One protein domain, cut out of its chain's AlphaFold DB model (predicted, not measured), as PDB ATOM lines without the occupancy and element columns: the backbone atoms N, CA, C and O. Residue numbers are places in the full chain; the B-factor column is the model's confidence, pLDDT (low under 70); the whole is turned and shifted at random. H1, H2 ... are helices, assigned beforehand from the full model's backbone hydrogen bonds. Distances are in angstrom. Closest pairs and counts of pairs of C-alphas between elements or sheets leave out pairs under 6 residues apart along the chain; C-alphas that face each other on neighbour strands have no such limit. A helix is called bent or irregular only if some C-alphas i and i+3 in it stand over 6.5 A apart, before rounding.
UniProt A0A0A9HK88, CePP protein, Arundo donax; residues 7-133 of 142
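What this domain is: This is residues 7 to 133 of the 142 residues of the protein "CePP protein" of Arundo donax (UniProt A0A0A9HK88). What is the shape? Helices H3 and H6 run side by side, H5 folds back on H6 as a hairpin, and residues 17 to 20 of H1 pack on H5. Residues 7 to 12, 57 to 62 and 121 to 127 stick out. What are its figures? The printed part has 127 residues, 88 of them in seven named helices, H1 to H7 in order along the chain, with no named strand; the class is all helix. The whole is compact, radius of gyration of the C-alphas 15.8 A, spanning 49 by 38 by 28 A.

Where its parts are: Where do the first helices lie? H1, residues 7 to 20, begins at C-alpha 7 (-0.482, 18.394, -11.862) and is 19.9 A long. H2 is 24 to 29, only just irregular, with C-alphas 26 and 29 6.8 A apart; H3, 31 to 57, is 39.5 A long. And the rest? H4 is 69 to 72, H5 77 to 91, 21.3 A long, and H6 97 to 114, 25.8 A long. H7, 122 to 125, ends at C-alpha 125 (17.622, 7.077, 13.197).

How they stand to each other: What does H1 meet? It touches H5 at a shallow tilt of 24 degrees, the same way; C-alphas 20 and 85 are closest, 5.6 A. What touches H3? H2 touches it only at the corner, C-alphas 26 and 34 closest at 5.5 A. H6 touches it at a shallow tilt of 24 degrees, the same way, C-alphas 35 and 99 closest at 5.1 A. How does H5 meet H6? This hairpin touches through residues 100 to 107 of H6, opposite ways at 36 degrees, only just steep; C-alphas 89 and 100 are closest, 6.9 A. Are the helix backbones complete? Every O i to N i+4 pair is within hydrogen-bond range in H1, H5 and H6; H2 has 1 of 2, H3 22 of 23, and H4 and H7 are too short for one.

The domain as a whole: How large is it? The C-alphas of Gly 59 and Pro 93 are farthest apart, 49.0 A; the printed part has no cut. Which link is long, and where is confidence low? H3 to H4 is long, with 11 residues; pLDDT is under 70 in residues 50 to 75 and 120 to 132.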
ATOM      1  N   GLU A   7      -0.603  17.067 -12.460       82.31
ATOM      2  CA  GLU A   7      -0.482  18.394 -11.862       82.31
ATOM      3  C   GLU A   7      -1.314  18.505 -10.581       82.31
ATOM      4  O   GLU A   7      -0.804  18.926  -9.546       82.31
ATOM      5  N   ALA A   8      -2.566  18.039 -10.604       80.75
ATOM      6  CA  ALA A   8      -3.417  18.038  -9.415       80.75
ATOM      7  C   ALA A   8      -2.826  17.175  -8.288       80.75
ATOM      8  O   ALA A   8      -2.907  17.540  -7.115       80.75
ATOM      9  N   PHE A   9      -2.202  16.047  -8.640       81.00
ATOM     10  CA  PHE A   9      -1.492  15.210  -7.680       81.00
ATOM     11  C   PHE A   9      -0.280  15.928  -7.072       81.00
ATOM     12  O   PHE A   9      -0.119  15.921  -5.853       81.00
ATOM     13  N   MET A  10       0.535  16.592  -7.895       82.62
ATOM     14  CA  MET A  10       1.696  17.352  -7.425       82.62
ATOM     15  C   MET A  10       1.289  18.515  -6.515       82.62
ATOM     16  O   MET A  10       1.915  18.725  -5.480       82.62
ATOM     17  N   GLN A  11       0.205  19.222  -6.845       88.00
ATOM     18  CA  GLN A  11      -0.336  20.290  -5.997       88.00
ATOM     19  C   GLN A  11      -0.848  19.756  -4.660       88.00
ATOM     20  O   GLN A  11      -0.564  20.324  -3.607       88.00
ATOM     21  N   TRP A  12      -1.568  18.634  -4.684       88.94
ATOM     22  CA  TRP A  12      -1.990  17.971  -3.458       88.94
ATOM     23  C   TRP A  12      -0.781  17.563  -2.607       88.94
ATOM     24  O   TRP A  12      -0.738  17.907  -1.430       88.94
ATOM     25  N   LYS A  13       0.234  16.925  -3.204       88.06
ATOM     26  CA  LYS A  13       1.482  16.554  -2.524       88.06
ATOM     27  C   LYS A  13       2.150  17.773  -1.881       88.06
ATOM     28  O   LYS A  13       2.458  17.718  -0.697       88.06
ATOM     29  N   ALA A  14       2.302  18.876  -2.616       89.56
ATOM     30  CA  ALA A  14       2.903  20.107  -2.103       89.56
ATOM     31  C   ALA A  14       2.136  20.682  -0.900       89.56
ATOM     32  O   ALA A  14       2.752  21.113   0.074       89.56
ATOM     33  N   LEU A  15       0.800  20.643  -0.931       94.38
ATOM     34  CA  LEU A  15      -0.032  21.100   0.184       94.38
ATOM     35  C   LEU A  15       0.119  20.205   1.421       94.38
ATOM     36  O   LEU A  15       0.241  20.721   2.532       94.38
ATOM     37  N   ILE A  16       0.116  18.881   1.235       94.12
ATOM     38  CA  ILE A  16       0.343  17.928   2.328       94.12
ATOM     39  C   ILE A  16       1.732  18.148   2.932       94.12
ATOM     40  O   ILE A  16       1.846  18.244   4.151       94.12
ATOM     41  N   SER A  17       2.760  18.303   2.093       94.12
ATOM     42  CA  SER A  17       4.122  18.599   2.534       94.12
ATOM     43  C   SER A  17       4.202  19.872   3.363       94.12
ATOM     44  O   SER A  17       4.665  19.822   4.495       94.12
ATOM     45  N   LEU A  18       3.673  20.986   2.856       96.56
ATOM     46  CA  LEU A  18       3.679  22.259   3.576       96.56
ATOM     47  C   LEU A  18       3.035  22.145   4.963       96.56
ATOM     48  O   LEU A  18       3.569  22.663   5.942       96.56
ATOM     49  N   LEU A  19       1.871  21.495   5.044       97.19
ATOM     50  CA  LEU A  19       1.117  21.414   6.290       97.19
ATOM     51  C   LEU A  19       1.778  20.466   7.291       97.19
ATOM     52  O   LEU A  19       1.899  20.835   8.455       97.19
ATOM     53  N   LEU A  20       2.247  19.291   6.863       96.44
ATOM     54  CA  LEU A  20       2.914  18.345   7.763       96.44
ATOM     55  C   LEU A  20       4.286  18.843   8.245       96.44
ATOM     56  O   LEU A  20       4.679  18.512   9.355       96.44
ATOM     57  N   SER A  21       4.976  19.699   7.486       95.50
ATOM     58  CA  SER A  21       6.246  20.308   7.918       95.50
ATOM     59  C   SER A  21       6.098  21.432   8.956       95.50
ATOM     60  O   SER A  21       7.099  21.982   9.412       95.50
ATOM     61  N   CYS A  22       4.880  21.834   9.327       95.81
ATOM     62  CA  CYS A  22       4.683  22.894  10.313       95.81
ATOM     63  C   CYS A  22       4.813  22.364  11.750       95.81
ATOM     64  O   CYS A  22       3.995  21.551  12.171       95.81
ATOM     65  N   SER A  23       5.737  22.916  12.541       92.12
ATOM     66  CA  SER A  23       5.887  22.578  13.967       92.12
ATOM     67  C   SER A  23       5.045  23.461  14.901       92.12
ATOM     68  O   SER A  23       4.318  22.972  15.759       92.12
ATOM     69  N   GLU A  24       5.074  24.779  14.689       94.00
ATOM     70  CA  GLU A  24       4.430  25.763  15.575       94.00
ATOM     71  C   GLU A  24       2.933  25.954  15.294       94.00
ATOM     72  O   GLU A  24       2.103  26.121  16.192       94.00
ATOM     73  N   ALA A  25       2.561  25.956  14.014       95.50
ATOM     74  CA  ALA A  25       1.194  26.214  13.582       95.50
ATOM     75  C   ALA A  25       0.141  25.231  14.139       95.50
ATOM     76  O   ALA A  25      -0.917  25.721  14.558       95.50
ATOM     77  N   PRO A  26       0.376  23.901  14.193       95.69
ATOM     78  CA  PRO A  26      -0.584  22.976  14.797       95.69
ATOM     79  C   PRO A  26      -0.802  23.236  16.290       95.69
ATOM     80  O   PRO A  26      -1.934  23.129  16.763       95.69
ATOM     81  N   LEU A  27       0.245  23.615  17.024       95.56
ATOM     82  CA  LEU A  27       0.207  23.693  18.485       95.56
ATOM     83  C   LEU A  27      -0.210  25.069  19.014       95.56
ATOM     84  O   LEU A  27      -0.890  25.143  20.036       95.56
ATOM     85  N   HIS A  28       0.157  26.153  18.325       92.81
ATOM     86  CA  HIS A  28       0.130  27.485  18.939       92.81
ATOM     87  C   HIS A  28      -0.694  28.536  18.195       92.81
ATOM     88  O   HIS A  28      -1.303  29.390  18.835       92.81
ATOM     89  N   THR A  29      -0.748  28.514  16.858       94.69
ATOM     90  CA  THR A  29      -1.351  29.632  16.098       94.69
ATOM     91  C   THR A  29      -2.573  29.251  15.268       94.69
ATOM     92  O   THR A  29      -3.457  30.084  15.057       94.69
ATOM     93  N   ARG A  30      -2.649  28.011  14.768       96.06
ATOM     94  CA  ARG A  30      -3.646  27.575  13.774       96.06
ATOM     95  C   ARG A  30      -4.244  26.198  14.084       96.06
ATOM     96  O   ARG A  30      -4.731  25.527  13.176       96.06
ATOM     97  N   THR A  31      -4.302  25.802  15.351       96.31
ATOM     98  CA  THR A  31      -4.781  24.484  15.811       96.31
ATOM     99  C   THR A  31      -6.088  24.031  15.152       96.31
ATOM    100  O   THR A  31      -6.145  22.944  14.586       96.31
ATOM    101  N   ASN A  32      -7.127  24.875  15.107       97.31
ATOM    102  CA  ASN A  32      -8.417  24.497  14.502       97.31
ATOM    103  C   ASN A  32      -8.314  24.195  12.992       97.31
ATOM    104  O   ASN A  32      -8.991  23.299  12.481       97.31
ATOM    105  N   MET A  33      -7.458  24.926  12.271       97.88
ATOM    106  CA  MET A  33      -7.184  24.650  10.859       97.88
ATOM    107  C   MET A  33      -6.514  23.283  10.712       97.88
ATOM    108  O   MET A  33      -6.925  22.507   9.853       97.88
ATOM    109  N   PHE A  34      -5.554  22.962  11.582       98.06
ATOM    110  CA  PHE A  34      -4.875  21.668  11.596       98.06
ATOM    111  C   PHE A  34      -5.813  20.509  11.938       98.06
ATOM    112  O   PHE A  34      -5.779  19.491  11.256       98.06
ATOM    113  N   VAL A  35      -6.735  20.679  12.890       98.06
ATOM    114  CA  VAL A  35      -7.775  19.673  13.173       98.06
ATOM    115  C   VAL A  35      -8.592  19.361  11.912       98.06
ATOM    116  O   VAL A  35      -8.787  18.198  11.553       98.06
ATOM    117  N   LYS A  36      -9.051  20.396  11.197       98.06
ATOM    118  CA  LYS A  36      -9.822  20.229   9.951       98.06
ATOM    119  C   LYS A  36      -8.986  19.623   8.830       98.06
ATOM    120  O   LYS A  36      -9.497  18.784   8.087       98.06
ATOM    121  N   PHE A  37      -7.727  20.031   8.719       97.75
ATOM    122  CA  PHE A  37      -6.775  19.482   7.764       97.75
ATOM    123  C   PHE A  37      -6.569  17.983   7.995       97.75
ATOM    124  O   PHE A  37      -6.878  17.203   7.098       97.75
ATOM    125  N   ILE A  38      -6.157  17.568   9.198       97.50
ATOM    126  CA  ILE A  38      -5.909  16.159   9.538       97.50
ATOM    127  C   ILE A  38      -7.166  15.330   9.308       97.50
ATOM    128  O   ILE A  38      -7.098  14.258   8.714       97.50
ATOM    129  N   ARG A  39      -8.335  15.834   9.715       97.62
ATOM    130  CA  ARG A  39      -9.609  15.154   9.471       97.62
ATOM    131  C   ARG A  39      -9.869  14.960   7.978       97.62
ATOM    132  O   ARG A  39     -10.234  13.866   7.560       97.62
ATOM    133  N   THR A  40      -9.693  16.006   7.175       96.75
ATOM    134  CA  THR A  40      -9.894  15.940   5.719       96.75
ATOM    135  C   THR A  40      -8.917  14.955   5.088       96.75
ATOM    136  O   THR A  40      -9.327  14.093   4.312       96.75
ATOM    137  N   PHE A  41      -7.649  15.035   5.476       94.75
ATOM    138  CA  PHE A  41      -6.587  14.177   4.981       94.75
ATOM    139  C   PHE A  41      -6.822  12.706   5.346       94.75
ATOM    140  O   PHE A  41      -6.774  11.843   4.475       94.75
ATOM    141  N   TYR A  42      -7.216  12.427   6.592       95.44
ATOM    142  CA  TYR A  42      -7.626  11.097   7.045       95.44
ATOM    143  C   TYR A  42      -8.701  10.492   6.139       95.44
ATOM    144  O   TYR A  42      -8.563   9.356   5.694       95.44
ATOM    145  N   TYR A  43      -9.768  11.237   5.834       93.88
ATOM    146  CA  TYR A  43     -10.834  10.713   4.976       93.88
ATOM    147  C   TYR A  43     -10.397  10.573   3.515       93.88
ATOM    148  O   TYR A  43     -10.787   9.596   2.877       93.88
ATOM    149  N   GLN A  44      -9.576  11.490   2.992       89.75
ATOM    150  CA  GLN A  44      -8.999  11.364   1.647       89.75
ATOM    151  C   GLN A  44      -8.195  10.070   1.511       89.75
ATOM    152  O   GLN A  44      -8.415   9.315   0.565       89.75
ATOM    153  N   LEU A  45      -7.322   9.786   2.479       88.06
ATOM    154  CA  LEU A  45      -6.531   8.563   2.510       88.06
ATOM    155  C   LEU A  45      -7.406   7.327   2.707       88.06
ATOM    156  O   LEU A  45      -7.334   6.395   1.915       88.06
ATOM    157  N   LYS A  46      -8.305   7.338   3.698       88.62
ATOM    158  CA  LYS A  46      -9.191   6.207   3.995       88.62
ATOM    159  C   LYS A  46     -10.007   5.785   2.774       88.62
ATOM    160  O   LYS A  46     -10.024   4.607   2.429       88.62
ATOM    161  N   HIS A  47     -10.661   6.735   2.109       83.00
ATOM    162  CA  HIS A  47     -11.415   6.446   0.889       83.00
ATOM    163  C   HIS A  47     -10.503   6.075  -0.276       83.00
ATOM    164  O   HIS A  47     -10.861   5.220  -1.086       83.00
ATOM    165  N   GLY A  48      -9.331   6.706  -0.355       74.75
ATOM    166  CA  GLY A  48      -8.349   6.395  -1.374       74.75
ATOM    167  C   GLY A  48      -7.880   4.941  -1.316       74.75
ATOM    168  O   GLY A  48      -7.844   4.271  -2.344       74.75
ATOM    169  N   PHE A  49      -7.609   4.435  -0.115       73.12
ATOM    170  CA  PHE A  49      -7.141   3.070   0.118       73.12
ATOM    171  C   PHE A  49      -8.250   2.024  -0.013       73.12
ATOM    172  O   PHE A  49      -8.037   0.984  -0.636       73.12
ATOM    173  N   GLN A  50      -9.449   2.304   0.513       68.69
ATOM    174  CA  GLN A  50     -10.600   1.394   0.404       68.69
ATOM    175  C   GLN A  50     -10.939   1.082  -1.057       68.69
ATOM    176  O   GLN A  50     -11.107  -0.078  -1.424       68.69
ATOM    177  N   ARG A  51     -10.935   2.105  -1.922       59.62
ATOM    178  CA  ARG A  51     -11.217   1.921  -3.349       59.62
ATOM    179  C   ARG A  51     -10.194   1.023  -4.049       59.62
ATOM    180  O   ARG A  51     -10.545   0.339  -5.000       59.62
ATOM    181  N   THR A  52      -8.946   0.993  -3.587       56.00
ATOM    182  CA  THR A  52      -7.910   0.124  -4.161       56.00
ATOM    183  C   THR A  52      -8.089  -1.341  -3.749       56.00
ATOM    184  O   THR A  52      -7.860  -2.225  -4.572       56.00
ATOM    185  N   GLN A  53      -8.533  -1.623  -2.519       56.88
ATOM    186  CA  GLN A  53      -8.800  -3.002  -2.078       56.88
ATOM    187  C   GLN A  53     -10.023  -3.611  -2.781       56.88
ATOM    188  O   GLN A  53      -9.942  -4.737  -3.273       56.88
ATOM    189  N   ASP A  54     -11.110  -2.849  -2.920       56.75
ATOM    190  CA  ASP A  54     -12.327  -3.314  -3.598       56.75
ATOM    191  C   ASP A  54     -12.087  -3.569  -5.101       56.75
ATOM    192  O   ASP A  54     -12.555  -4.569  -5.652       56.75
ATOM    193  N   SER A  55     -11.278  -2.725  -5.757       52.97
ATOM    194  CA  SER A  55     -10.853  -2.911  -7.156       52.97
ATOM    195  C   SER A  55      -9.852  -4.055  -7.367       52.97
ATOM    196  O   SER A  55      -9.674  -4.494  -8.495       52.97
ATOM    197  N   ARG A  56      -9.177  -4.557  -6.324       51.38
ATOM    198  CA  ARG A  56      -8.378  -5.795  -6.430       51.38
ATOM    199  C   ARG A  56      -9.252  -7.050  -6.343       51.38
ATOM    200  O   ARG A  56      -8.879  -8.082  -6.889       51.38
ATOM    201  N   SER A  57     -10.404  -6.966  -5.671       52.25
ATOM    202  CA  SER A  57     -11.366  -8.071  -5.531       52.25
ATOM    203  C   SER A  57     -12.329  -8.188  -6.713       52.25
ATOM    204  O   SER A  57     -12.772  -9.289  -7.034       52.25
ATOM    205  N   SER A  58     -12.693  -7.069  -7.335       50.62
ATOM    206  CA  SER A  58     -13.507  -7.038  -8.549       50.62
ATOM    207  C   SER A  58     -12.565  -6.724  -9.699       50.62
ATOM    208  O   SER A  58     -11.973  -5.658  -9.677       50.62
ATOM    209  N   GLY A  59     -12.395  -7.616 -10.681       49.69
ATOM    210  CA  GLY A  59     -11.432  -7.490 -11.795       49.69
ATOM    211  C   GLY A  59     -11.615  -6.285 -12.742       49.69
ATOM    212  O   GLY A  59     -11.148  -6.325 -13.878       49.69
ATOM    213  N   ASP A  60     -12.291  -5.228 -12.299       45.84
ATOM    214  CA  ASP A  60     -12.425  -3.942 -12.964       45.84
ATOM    215  C   ASP A  60     -11.148  -3.110 -12.747       45.84
ATOM    216  O   ASP A  60     -10.973  -2.381 -11.770       45.84
ATOM    217  N   ILE A  61     -10.248  -3.197 -13.727       51.03
ATOM    218  CA  ILE A  61      -9.001  -2.414 -13.845       51.03
ATOM    219  C   ILE A  61      -9.296  -0.918 -14.122       51.03
ATOM    220  O   ILE A  61      -8.403  -0.081 -14.246       51.03
ATOM    221  N   GLY A  62     -10.568  -0.529 -14.187       44.50
ATOM    222  CA  GLY A  62     -10.976   0.861 -14.275       44.50
ATOM    223  C   GLY A  62     -11.009   1.507 -12.895       44.50
ATOM    224  O   GLY A  62     -11.971   1.335 -12.155       44.50
ATOM    225  N   ASN A  63     -10.039   2.383 -12.614       49.25
ATOM    226  CA  ASN A  63     -10.114   3.437 -11.589       49.25
ATOM    227  C   ASN A  63      -9.615   3.091 -10.161       49.25
ATOM    228  O   ASN A  63      -9.807   3.912  -9.256       49.25
ATOM    229  N   SER A  64      -8.933   1.962  -9.927       48.06
ATOM    230  CA  SER A  64      -8.208   1.758  -8.655       48.06
ATOM    231  C   SER A  64      -7.157   2.862  -8.493       48.06
ATOM    232  O   SER A  64      -6.509   3.248  -9.470       48.06
ATOM    233  N   LEU A  65      -7.045   3.446  -7.300       50.91
ATOM    234  CA  LEU A  65      -6.065   4.496  -7.055       50.91
ATOM    235  C   LEU A  65      -4.680   3.925  -7.364       50.91
ATOM    236  O   LEU A  65      -4.358   2.847  -6.873       50.91
ATOM    237  N   PHE A  66      -3.923   4.653  -8.189       51.53
ATOM    238  CA  PHE A  66      -2.505   4.485  -8.531       51.53
ATOM    239  C   PHE A  66      -1.616   4.485  -7.263       51.53
ATOM    240  O   PHE A  66      -0.745   5.330  -7.083       51.53
ATOM    241  N   LEU A  67      -1.860   3.570  -6.331       55.53
ATOM    242  CA  LEU A  67      -0.888   3.186  -5.324       55.53
ATOM    243  C   LEU A  67       0.029   2.213  -6.040       55.53
ATOM    244  O   LEU A  67      -0.145   0.996  -5.975       55.53
ATOM    245  N   ASP A  68       0.930   2.795  -6.823       58.75
ATOM    246  CA  ASP A  68       2.118   2.095  -7.274       58.75
ATOM    247  C   ASP A  68       2.839   1.523  -6.040       58.75
ATOM    248  O   ASP A  68       2.736   2.098  -4.951       58.75
ATOM    249  N   GLU A  69       3.556   0.409  -6.187       58.19
ATOM    250  CA  GLU A  69       4.290  -0.232  -5.081       58.19
ATOM    251  C   GLU A  69       5.219   0.755  -4.360       58.19
ATOM    252  O   GLU A  69       5.414   0.655  -3.149       58.19
ATOM    253  N   ALA A  70       5.672   1.788  -5.077       62.16
ATOM    254  CA  ALA A  70       6.418   2.920  -4.550       62.16
ATOM    255  C   ALA A  70       5.774   3.579  -3.318       62.16
ATOM    256  O   ALA A  70       6.506   4.018  -2.445       62.16
ATOM    257  N   TRP A  71       4.440   3.622  -3.197       64.06
ATOM    258  CA  TRP A  71       3.739   4.195  -2.035       64.06
ATOM    259  C   TRP A  71       3.911   3.405  -0.738       64.06
ATOM    260  O   TRP A  71       3.710   3.964   0.339       64.06
ATOM    261  N   PHE A  72       4.237   2.118  -0.843       60.28
ATOM    262  CA  PHE A  72       4.481   1.248   0.302       60.28
ATOM    263  C   PHE A  72       5.944   1.305   0.763       60.28
ATOM    264  O   PHE A  72       6.250   0.775   1.830       60.28
ATOM    265  N   SER A  73       6.832   1.963   0.004       59.97
ATOM    266  CA  SER A  73       8.204   2.204   0.454       59.97
ATOM    267  C   SER A  73       8.236   3.174   1.640       59.97
ATOM    268  O   SER A  73       7.368   4.039   1.792       59.97
ATOM    269  N   ARG A  74       9.264   3.031   2.479       57.06
ATOM    270  CA  ARG A  74       9.589   3.987   3.544       57.06
ATOM    271  C   ARG A  74      10.174   5.285   2.984       57.06
ATOM    272  O   ARG A  74       9.928   6.328   3.569       57.06
ATOM    273  N   ASP A  75      10.750   5.248   1.782       57.72
ATOM    274  CA  ASP A  75      11.320   6.414   1.075       57.72
ATOM    275  C   ASP A  75      10.254   7.393   0.538       57.72
ATOM    276  O   ASP A  75      10.519   8.318  -0.239       57.72
ATOM    277  N   VAL A  76       8.987   7.175   0.888       77.75
ATOM    278  CA  VAL A  76       7.880   8.015   0.450       77.75
ATOM    279  C   VAL A  76       7.832   9.253   1.323       77.75
ATOM    280  O   VAL A  76       7.737   9.169   2.542       77.75
ATOM    281  N   PHE A  77       7.763  10.421   0.678       85.31
ATOM    282  CA  PHE A  77       7.631  11.726   1.343       85.31
ATOM    283  C   PHE A  77       6.615  11.725   2.504       85.31
ATOM    284  O   PHE A  77       6.823  12.382   3.518       85.31
ATOM    285  N   LEU A  78       5.511  10.987   2.353       89.00
ATOM    286  CA  LEU A  78       4.450  10.897   3.344       89.00
ATOM    287  C   LEU A  78       4.890  10.187   4.631       89.00
ATOM    288  O   LEU A  78       4.425  10.598   5.689       89.00
ATOM    289  N   TYR A  79       5.754   9.171   4.567       89.56
ATOM    290  CA  TYR A  79       6.267   8.483   5.754       89.56
ATOM    291  C   TYR A  79       7.066   9.454   6.626       89.56
ATOM    292  O   TYR A  79       6.657   9.720   7.757       89.56
ATOM    293  N   HIS A  80       8.119  10.064   6.069       88.69
ATOM    294  CA  HIS A  80       8.988  10.992   6.802       88.69
ATOM    295  C   HIS A  80       8.207  12.183   7.368       88.69
ATOM    296  O   HIS A  80       8.245  12.444   8.567       88.69
ATOM    297  N   LEU A  81       7.388  12.839   6.539       92.50
ATOM    298  CA  LEU A  81       6.595  13.986   6.985       92.50
ATOM    299  C   LEU A  81       5.569  13.626   8.057       92.50
ATOM    300  O   LEU A  81       5.309  14.426   8.952       92.50
ATOM    301  N   SER A  82       4.952  12.447   7.960       93.44
ATOM    302  CA  SER A  82       3.999  12.004   8.979       93.44
ATOM    303  C   SER A  82       4.717  11.679  10.281       93.44
ATOM    304  O   SER A  82       4.221  12.056  11.338       93.44
ATOM    305  N   LYS A  83       5.878  11.016  10.214       92.44
ATOM    306  CA  LYS A  83       6.702  10.693  11.382       92.44
ATOM    307  C   LYS A  83       7.084  11.966  12.134       92.44
ATOM    308  O   LYS A  83       6.718  12.097  13.299       92.44
ATOM    309  N   ASP A  84       7.691  12.933  11.450       92.31
ATOM    310  CA  ASP A  84       8.108  14.205  12.051       92.31
ATOM    311  C   ASP A  84       6.919  14.966  12.649       92.31
ATOM    312  O   ASP A  84       6.966  15.437  13.788       92.31
ATOM    313  N   PHE A  85       5.809  15.036  11.909       95.19
ATOM    314  CA  PHE A  85       4.593  15.690  12.380       95.19
ATOM    315  C   PHE A  85       4.023  15.022  13.639       95.19
ATOM    316  O   PHE A  85       3.600  15.706  14.576       95.19
ATOM    317  N   PHE A  86       3.992  13.687  13.685       95.31
ATOM    318  CA  PHE A  86       3.510  12.964  14.856       95.31
ATOM    319  C   PHE A  86       4.449  13.108  16.042       95.31
ATOM    320  O   PHE A  86       3.943  13.265  17.147       95.31
ATOM    321  N   THR A  87       5.763  13.146  15.841       93.25
ATOM    322  CA  THR A  87       6.714  13.475  16.909       93.25
ATOM    323  C   THR A  87       6.368  14.830  17.529       93.25
ATOM    324  O   THR A  87       6.133  14.912  18.732       93.25
ATOM    325  N   VAL A  88       6.187  15.873  16.710       93.56
ATOM    326  CA  VAL A  88       5.805  17.211  17.199       93.56
ATOM    327  C   VAL A  88       4.489  17.185  17.982       93.56
ATOM    328  O   VAL A  88       4.397  17.750  19.069       93.56
ATOM    329  N   VAL A  89       3.443  16.558  17.439       94.50
ATOM    330  CA  VAL A  89       2.097  16.621  18.035       94.50
ATOM    331  C   VAL A  89       1.923  15.662  19.212       94.50
ATOM    332  O   VAL A  89       1.138  15.953  20.109       94.50
ATOM    333  N   LEU A  90       2.589  14.509  19.224       93.00
ATOM    334  CA  LEU A  90       2.403  13.491  20.263       93.00
ATOM    335  C   LEU A  90       3.340  13.684  21.458       93.00
ATOM    336  O   LEU A  90       2.971  13.272  22.556       93.00
ATOM    337  N   GLU A  91       4.502  14.309  21.263       92.38
ATOM    338  CA  GLU A  91       5.472  14.570  22.337       92.38
ATOM    339  C   GLU A  91       5.323  15.962  22.965       92.38
ATOM    340  O   GLU A  91       5.919  16.247  24.006       92.38
ATOM    341  N   ALA A  92       4.505  16.838  22.376       92.75
ATOM    342  CA  ALA A  92       4.254  18.159  22.932       92.75
ATOM    343  C   ALA A  92       3.586  18.084  24.325       92.75
ATOM    344  O   ALA A  92       2.639  17.317  24.531       92.75
ATOM    345  N   PRO A  93       4.017  18.921  25.292       90.38
ATOM    346  CA  PRO A  93       3.550  18.842  26.678       90.38
ATOM    347  C   PRO A  93       2.080  19.245  26.850       90.38
ATOM    348  O   PRO A  93       1.404  18.761  27.756       90.38
ATOM    349  N   VAL A  94       1.582  20.146  25.999       91.44
ATOM    350  CA  VAL A  94       0.189  20.605  25.997       91.44
ATOM    351  C   VAL A  94      -0.305  20.622  24.560       91.44
ATOM    352  O   VAL A  94       0.251  21.318  23.716       91.44
ATOM    353  N   VAL A  95      -1.362  19.857  24.296       94.50
ATOM    354  CA  VAL A  95      -1.937  19.684  22.960       94.50
ATOM    355  C   VAL A  95      -3.451  19.716  23.065       94.50
ATOM    356  O   VAL A  95      -4.038  19.152  23.990       94.50
ATOM    357  N   ASP A  96      -4.087  20.374  22.101       96.81
ATOM    358  CA  ASP A  96      -5.537  20.360  21.960       96.81
ATOM    359  C   ASP A  96      -6.074  18.923  21.803       96.81
ATOM    360  O   ASP A  96      -5.540  18.110  21.043       96.81
ATOM    361  N   GLY A  97      -7.143  18.597  22.534       96.19
ATOM    362  CA  GLY A  97      -7.672  17.233  22.594       96.19
ATOM    363  C   GLY A  97      -8.194  16.718  21.252       96.19
ATOM    364  O   GLY A  97      -7.996  15.544  20.922       96.19
ATOM    365  N   ASP A  98      -8.806  17.587  20.444       97.19
ATOM    366  CA  ASP A  98      -9.287  17.209  19.118       97.19
ATOM    367  C   ASP A  98      -8.109  16.966  18.180       97.19
ATOM    368  O   ASP A  98      -8.093  15.944  17.486       97.19
ATOM    369  N   LEU A  99      -7.106  17.851  18.203       97.25
ATOM    370  CA  LEU A  99      -5.877  17.694  17.425       97.25
ATOM    371  C   LEU A  99      -5.200  16.357  17.734       97.25
ATOM    372  O   LEU A  99      -4.930  15.579  16.818       97.25
ATOM    373  N   LEU A 100      -5.010  16.056  19.019       97.25
ATOM    374  CA  LEU A 100      -4.401  14.812  19.476       97.25
ATOM    375  C   LEU A 100      -5.214  13.584  19.041       97.25
ATOM    376  O   LEU A 100      -4.660  12.590  18.568       97.25
ATOM    377  N   SER A 101      -6.543  13.646  19.170       97.81
ATOM    378  CA  SER A 101      -7.422  12.537  18.791       97.81
ATOM    379  C   SER A 101      -7.373  12.239  17.289       97.81
ATOM    380  O   SER A 101      -7.339  11.074  16.885       97.81
ATOM    381  N   TRP A 102      -7.343  13.278  16.451       98.00
ATOM    382  CA  TRP A 102      -7.284  13.134  15.001       98.00
ATOM    383  C   TRP A 102      -5.895  12.728  14.524       98.00
ATOM    384  O   TRP A 102      -5.807  11.880  13.636       98.00
ATOM    385  N   ALA A 103      -4.830  13.247  15.141       96.75
ATOM    386  CA  ALA A 103      -3.462  12.818  14.864       96.75
ATOM    387  C   ALA A 103      -3.294  11.314  15.124       96.75
ATOM    388  O   ALA A 103      -2.832  10.592  14.245       96.75
ATOM    389  N   ARG A 104      -3.785  10.805  16.264       96.44
ATOM    390  CA  ARG A 104      -3.760   9.363  16.570       96.44
ATOM    391  C   ARG A 104      -4.547   8.530  15.560       96.44
ATOM    392  O   ARG A 104      -4.047   7.516  15.091       96.44
ATOM    393  N   LYS A 105      -5.750   8.971  15.173       96.81
ATOM    394  CA  LYS A 105      -6.550   8.280  14.142       96.81
ATOM    395  C   LYS A 105      -5.825   8.216  12.799       96.81
ATOM    396  O   LYS A 105      -5.898   7.189  12.127       96.81
ATOM    397  N   LEU A 106      -5.158   9.302  12.404       96.00
ATOM    398  CA  LEU A 106      -4.367   9.345  11.177       96.00
ATOM    399  C   LEU A 106      -3.145   8.428  11.264       96.00
ATOM    400  O   LEU A 106      -2.949   7.642  10.344       96.00
ATOM    401  N   LYS A 107      -2.392   8.465  12.373       95.50
ATOM    402  CA  LYS A 107      -1.261   7.559  12.629       95.50
ATOM    403  C   LYS A 107      -1.688   6.101  12.477       95.50
ATOM    404  O   LYS A 107      -1.166   5.406  11.616       95.50
ATOM    405  N   THR A 108      -2.735   5.682  13.192       94.69
ATOM    406  CA  THR A 108      -3.248   4.306  13.109       94.69
ATOM    407  C   THR A 108      -3.683   3.927  11.692       94.69
ATOM    408  O   THR A 108      -3.445   2.802  11.265       94.69
ATOM    409  N   LEU A 109      -4.308   4.835  10.933       92.75
ATOM    410  CA  LEU A 109      -4.673   4.554   9.541       92.75
ATOM    411  C   LEU A 109      -3.434   4.286   8.677       92.75
ATOM    412  O   LEU A 109      -3.442   3.337   7.899       92.75
ATOM    413  N   LEU A 110      -2.391   5.105   8.805       90.88
ATOM    414  CA  LEU A 110      -1.159   4.956   8.032       90.88
ATOM    415  C   LEU A 110      -0.423   3.661   8.397       90.88
ATOM    416  O   LEU A 110      -0.081   2.892   7.504       90.88
ATOM    417  N   GLU A 111      -0.269   3.370   9.689       91.38
ATOM    418  CA  GLU A 111       0.372   2.140  10.179       91.38
ATOM    419  C   GLU A 111      -0.385   0.891   9.716       91.38
ATOM    420  O   GLU A 111       0.209  -0.041   9.185       91.38
ATOM    421  N   THR A 112      -1.716   0.882   9.839       89.69
ATOM    422  CA  THR A 112      -2.530  -0.275   9.426       89.69
ATOM    423  C   THR A 112      -2.607  -0.453   7.912       89.69
ATOM    424  O   THR A 112      -2.771  -1.579   7.449       89.69
ATOM    425  N   THR A 113      -2.497   0.628   7.134       84.62
ATOM    426  CA  THR A 113      -2.591   0.549   5.668       84.62
ATOM    427  C   THR A 113      -1.254   0.196   5.023       84.62
ATOM    428  O   THR A 113      -1.228  -0.593   4.081       84.62
ATOM    429  N   PHE A 114      -0.153   0.764   5.517       81.69
ATOM    430  CA  PHE A 114       1.170   0.603   4.912       81.69
ATOM    431  C   PHE A 114       2.109  -0.323   5.692       81.69
ATOM    432  O   PHE A 114       3.177  -0.656   5.191       81.69
ATOM    433  N   GLY A 115       1.747  -0.737   6.910       82.94
ATOM    434  CA  GLY A 115       2.654  -1.478   7.793       82.94
ATOM    435  C   GLY A 115       3.823  -0.627   8.302       82.94
ATOM    436  O   GLY A 115       4.866  -1.167   8.661       82.94
ATOM    437  N   TRP A 116       3.682   0.702   8.278       87.19
ATOM    438  CA  TRP A 116       4.704   1.620   8.773       87.19
ATOM    439  C   TRP A 116       4.832   1.552  10.294       87.19
ATOM    440  O   TRP A 116       3.844   1.333  10.993       87.19
ATOM    441  N   ASP A 117       6.047   1.801  10.782       86.00
ATOM    442  CA  ASP A 117       6.317   2.075  12.190       86.00
ATOM    443  C   ASP A 117       6.548   3.580  12.348       86.00
ATOM    444  O   ASP A 117       7.587   4.108  11.953       86.00
ATOM    445  N   LEU A 118       5.534   4.281  12.853       84.75
ATOM    446  CA  LEU A 118       5.591   5.720  13.111       84.75
ATOM    447  C   LEU A 118       5.853   6.008  14.594       84.75
ATOM    448  O   LEU A 118       5.575   7.113  15.067       84.75
ATOM    449  N   GLU A 119       6.312   5.018  15.361       79.94
ATOM    450  CA  GLU A 119       6.823   5.258  16.701       79.94
ATOM    451  C   GLU A 119       8.202   5.911  16.645       79.94
ATOM    452  O   GLU A 119       9.038   5.631  15.781       79.94
ATOM    453  N   ASN A 120       8.451   6.793  17.611       64.12
ATOM    454  CA  ASN A 120       9.735   7.452  17.754       64.12
ATOM    455  C   ASN A 120      10.713   6.521  18.492       64.12
ATOM    456  O   ASN A 120      11.152   6.781  19.609       64.12
ATOM    457  N   ASN A 121      11.015   5.374  17.882       55.31
ATOM    458  CA  ASN A 121      12.080   4.504  18.352       55.31
ATOM    459  C   ASN A 121      13.406   5.116  17.893       55.31
ATOM    460  O   ASN A 121      13.761   5.030  16.719       55.31
ATOM    461  N   ALA A 122      14.146   5.723  18.827       49.59
ATOM    462  CA  ALA A 122      15.463   6.337  18.600       49.59
ATOM    463  C   ALA A 122      16.494   5.402  17.924       49.59
ATOM    464  O   ALA A 122      17.531   5.854  17.453       49.59
ATOM    465  N   VAL A 123      16.199   4.101  17.848       46.19
ATOM    466  CA  VAL A 123      16.988   3.074  17.155       46.19
ATOM    467  C   VAL A 123      16.887   3.182  15.623       46.19
ATOM    468  O   VAL A 123      17.845   2.852  14.938       46.19
ATOM    469  N   ASN A 124      15.782   3.702  15.071       46.00
ATOM    470  CA  ASN A 124      15.566   3.802  13.617       46.00
ATOM    471  C   ASN A 124      16.237   5.030  12.962       46.00
ATOM    472  O   ASN A 124      16.089   5.220  11.762       46.00
ATOM    473  N   LEU A 125      16.915   5.895  13.726       48.97
ATOM    474  CA  LEU A 125      17.622   7.077  13.197       48.97
ATOM    475  C   LEU A 125      19.083   6.787  12.827       48.97
ATOM    476  O   LEU A 125      19.759   7.655  12.295       48.97
ATOM    477  N   ILE A 126      19.584   5.593  13.144       48.84
ATOM    478  CA  ILE A 126      21.012   5.277  13.015       48.84
ATOM    479  C   ILE A 126      21.335   4.685  11.630       48.84
ATOM    480  O   ILE A 126      22.462   4.821  11.179       48.84
ATOM    481  N   ASP A 127      20.358   4.083  10.939       49.00
ATOM    482  CA  ASP A 127      20.593   3.393   9.655       49.00
ATOM    483  C   ASP A 127      20.315   4.252   8.400       49.00
ATOM    484  O   ASP A 127      20.804   3.911   7.328       49.00
ATOM    485  N   GLU A 128      19.544   5.350   8.488       51.06
ATOM    486  CA  GLU A 128      19.103   6.120   7.298       51.06
ATOM    487  C   GLU A 128      19.823   7.478   7.102       51.06
ATOM    488  O   GLU A 128      19.759   8.043   6.012       51.06
ATOM    489  N   ASP A 129      20.556   8.000   8.097       53.97
ATOM    490  CA  ASP A 129      21.289   9.284   7.974       53.97
ATOM    491  C   ASP A 129      22.640   9.157   7.231       53.97
ATOM    492  O   ASP A 129      23.258  10.163   6.867       53.97
ATOM    493  N   ASP A 130      23.094   7.930   6.948       57.47
ATOM    494  CA  ASP A 130      24.342   7.673   6.213       57.47
ATOM    495  C   ASP A 130      24.236   7.999   4.708       57.47
ATOM    496  O   ASP A 130      25.260   8.142   4.040       57.47
ATOM    497  N   GLU A 131      23.028   8.192   4.159       59.19
ATOM    498  CA  GLU A 131      22.845   8.626   2.761       59.19
ATOM    499  C   GLU A 131      23.311  10.079   2.536       59.19
ATOM    500  O   GLU A 131      23.752  10.438   1.441       59.19
ATOM    501  N   PHE A 132      23.284  10.911   3.585       57.34
ATOM    502  CA  PHE A 132      23.714  12.315   3.540       57.34
ATOM    503  C   PHE A 132      25.026  12.573   4.294       57.34
ATOM    504  O   PHE A 132      25.442  13.731   4.430       57.34
ATOM    505  N   ALA A 133      25.708  11.520   4.756       71.94
ATOM    506  CA  ALA A 133      27.006  11.651   5.399       71.94
ATOM    507  C   ALA A 133      28.057  12.158   4.385       71.94
ATOM    508  O   ALA A 133      28.199  11.606   3.289       71.94
TER     509      ALA A 133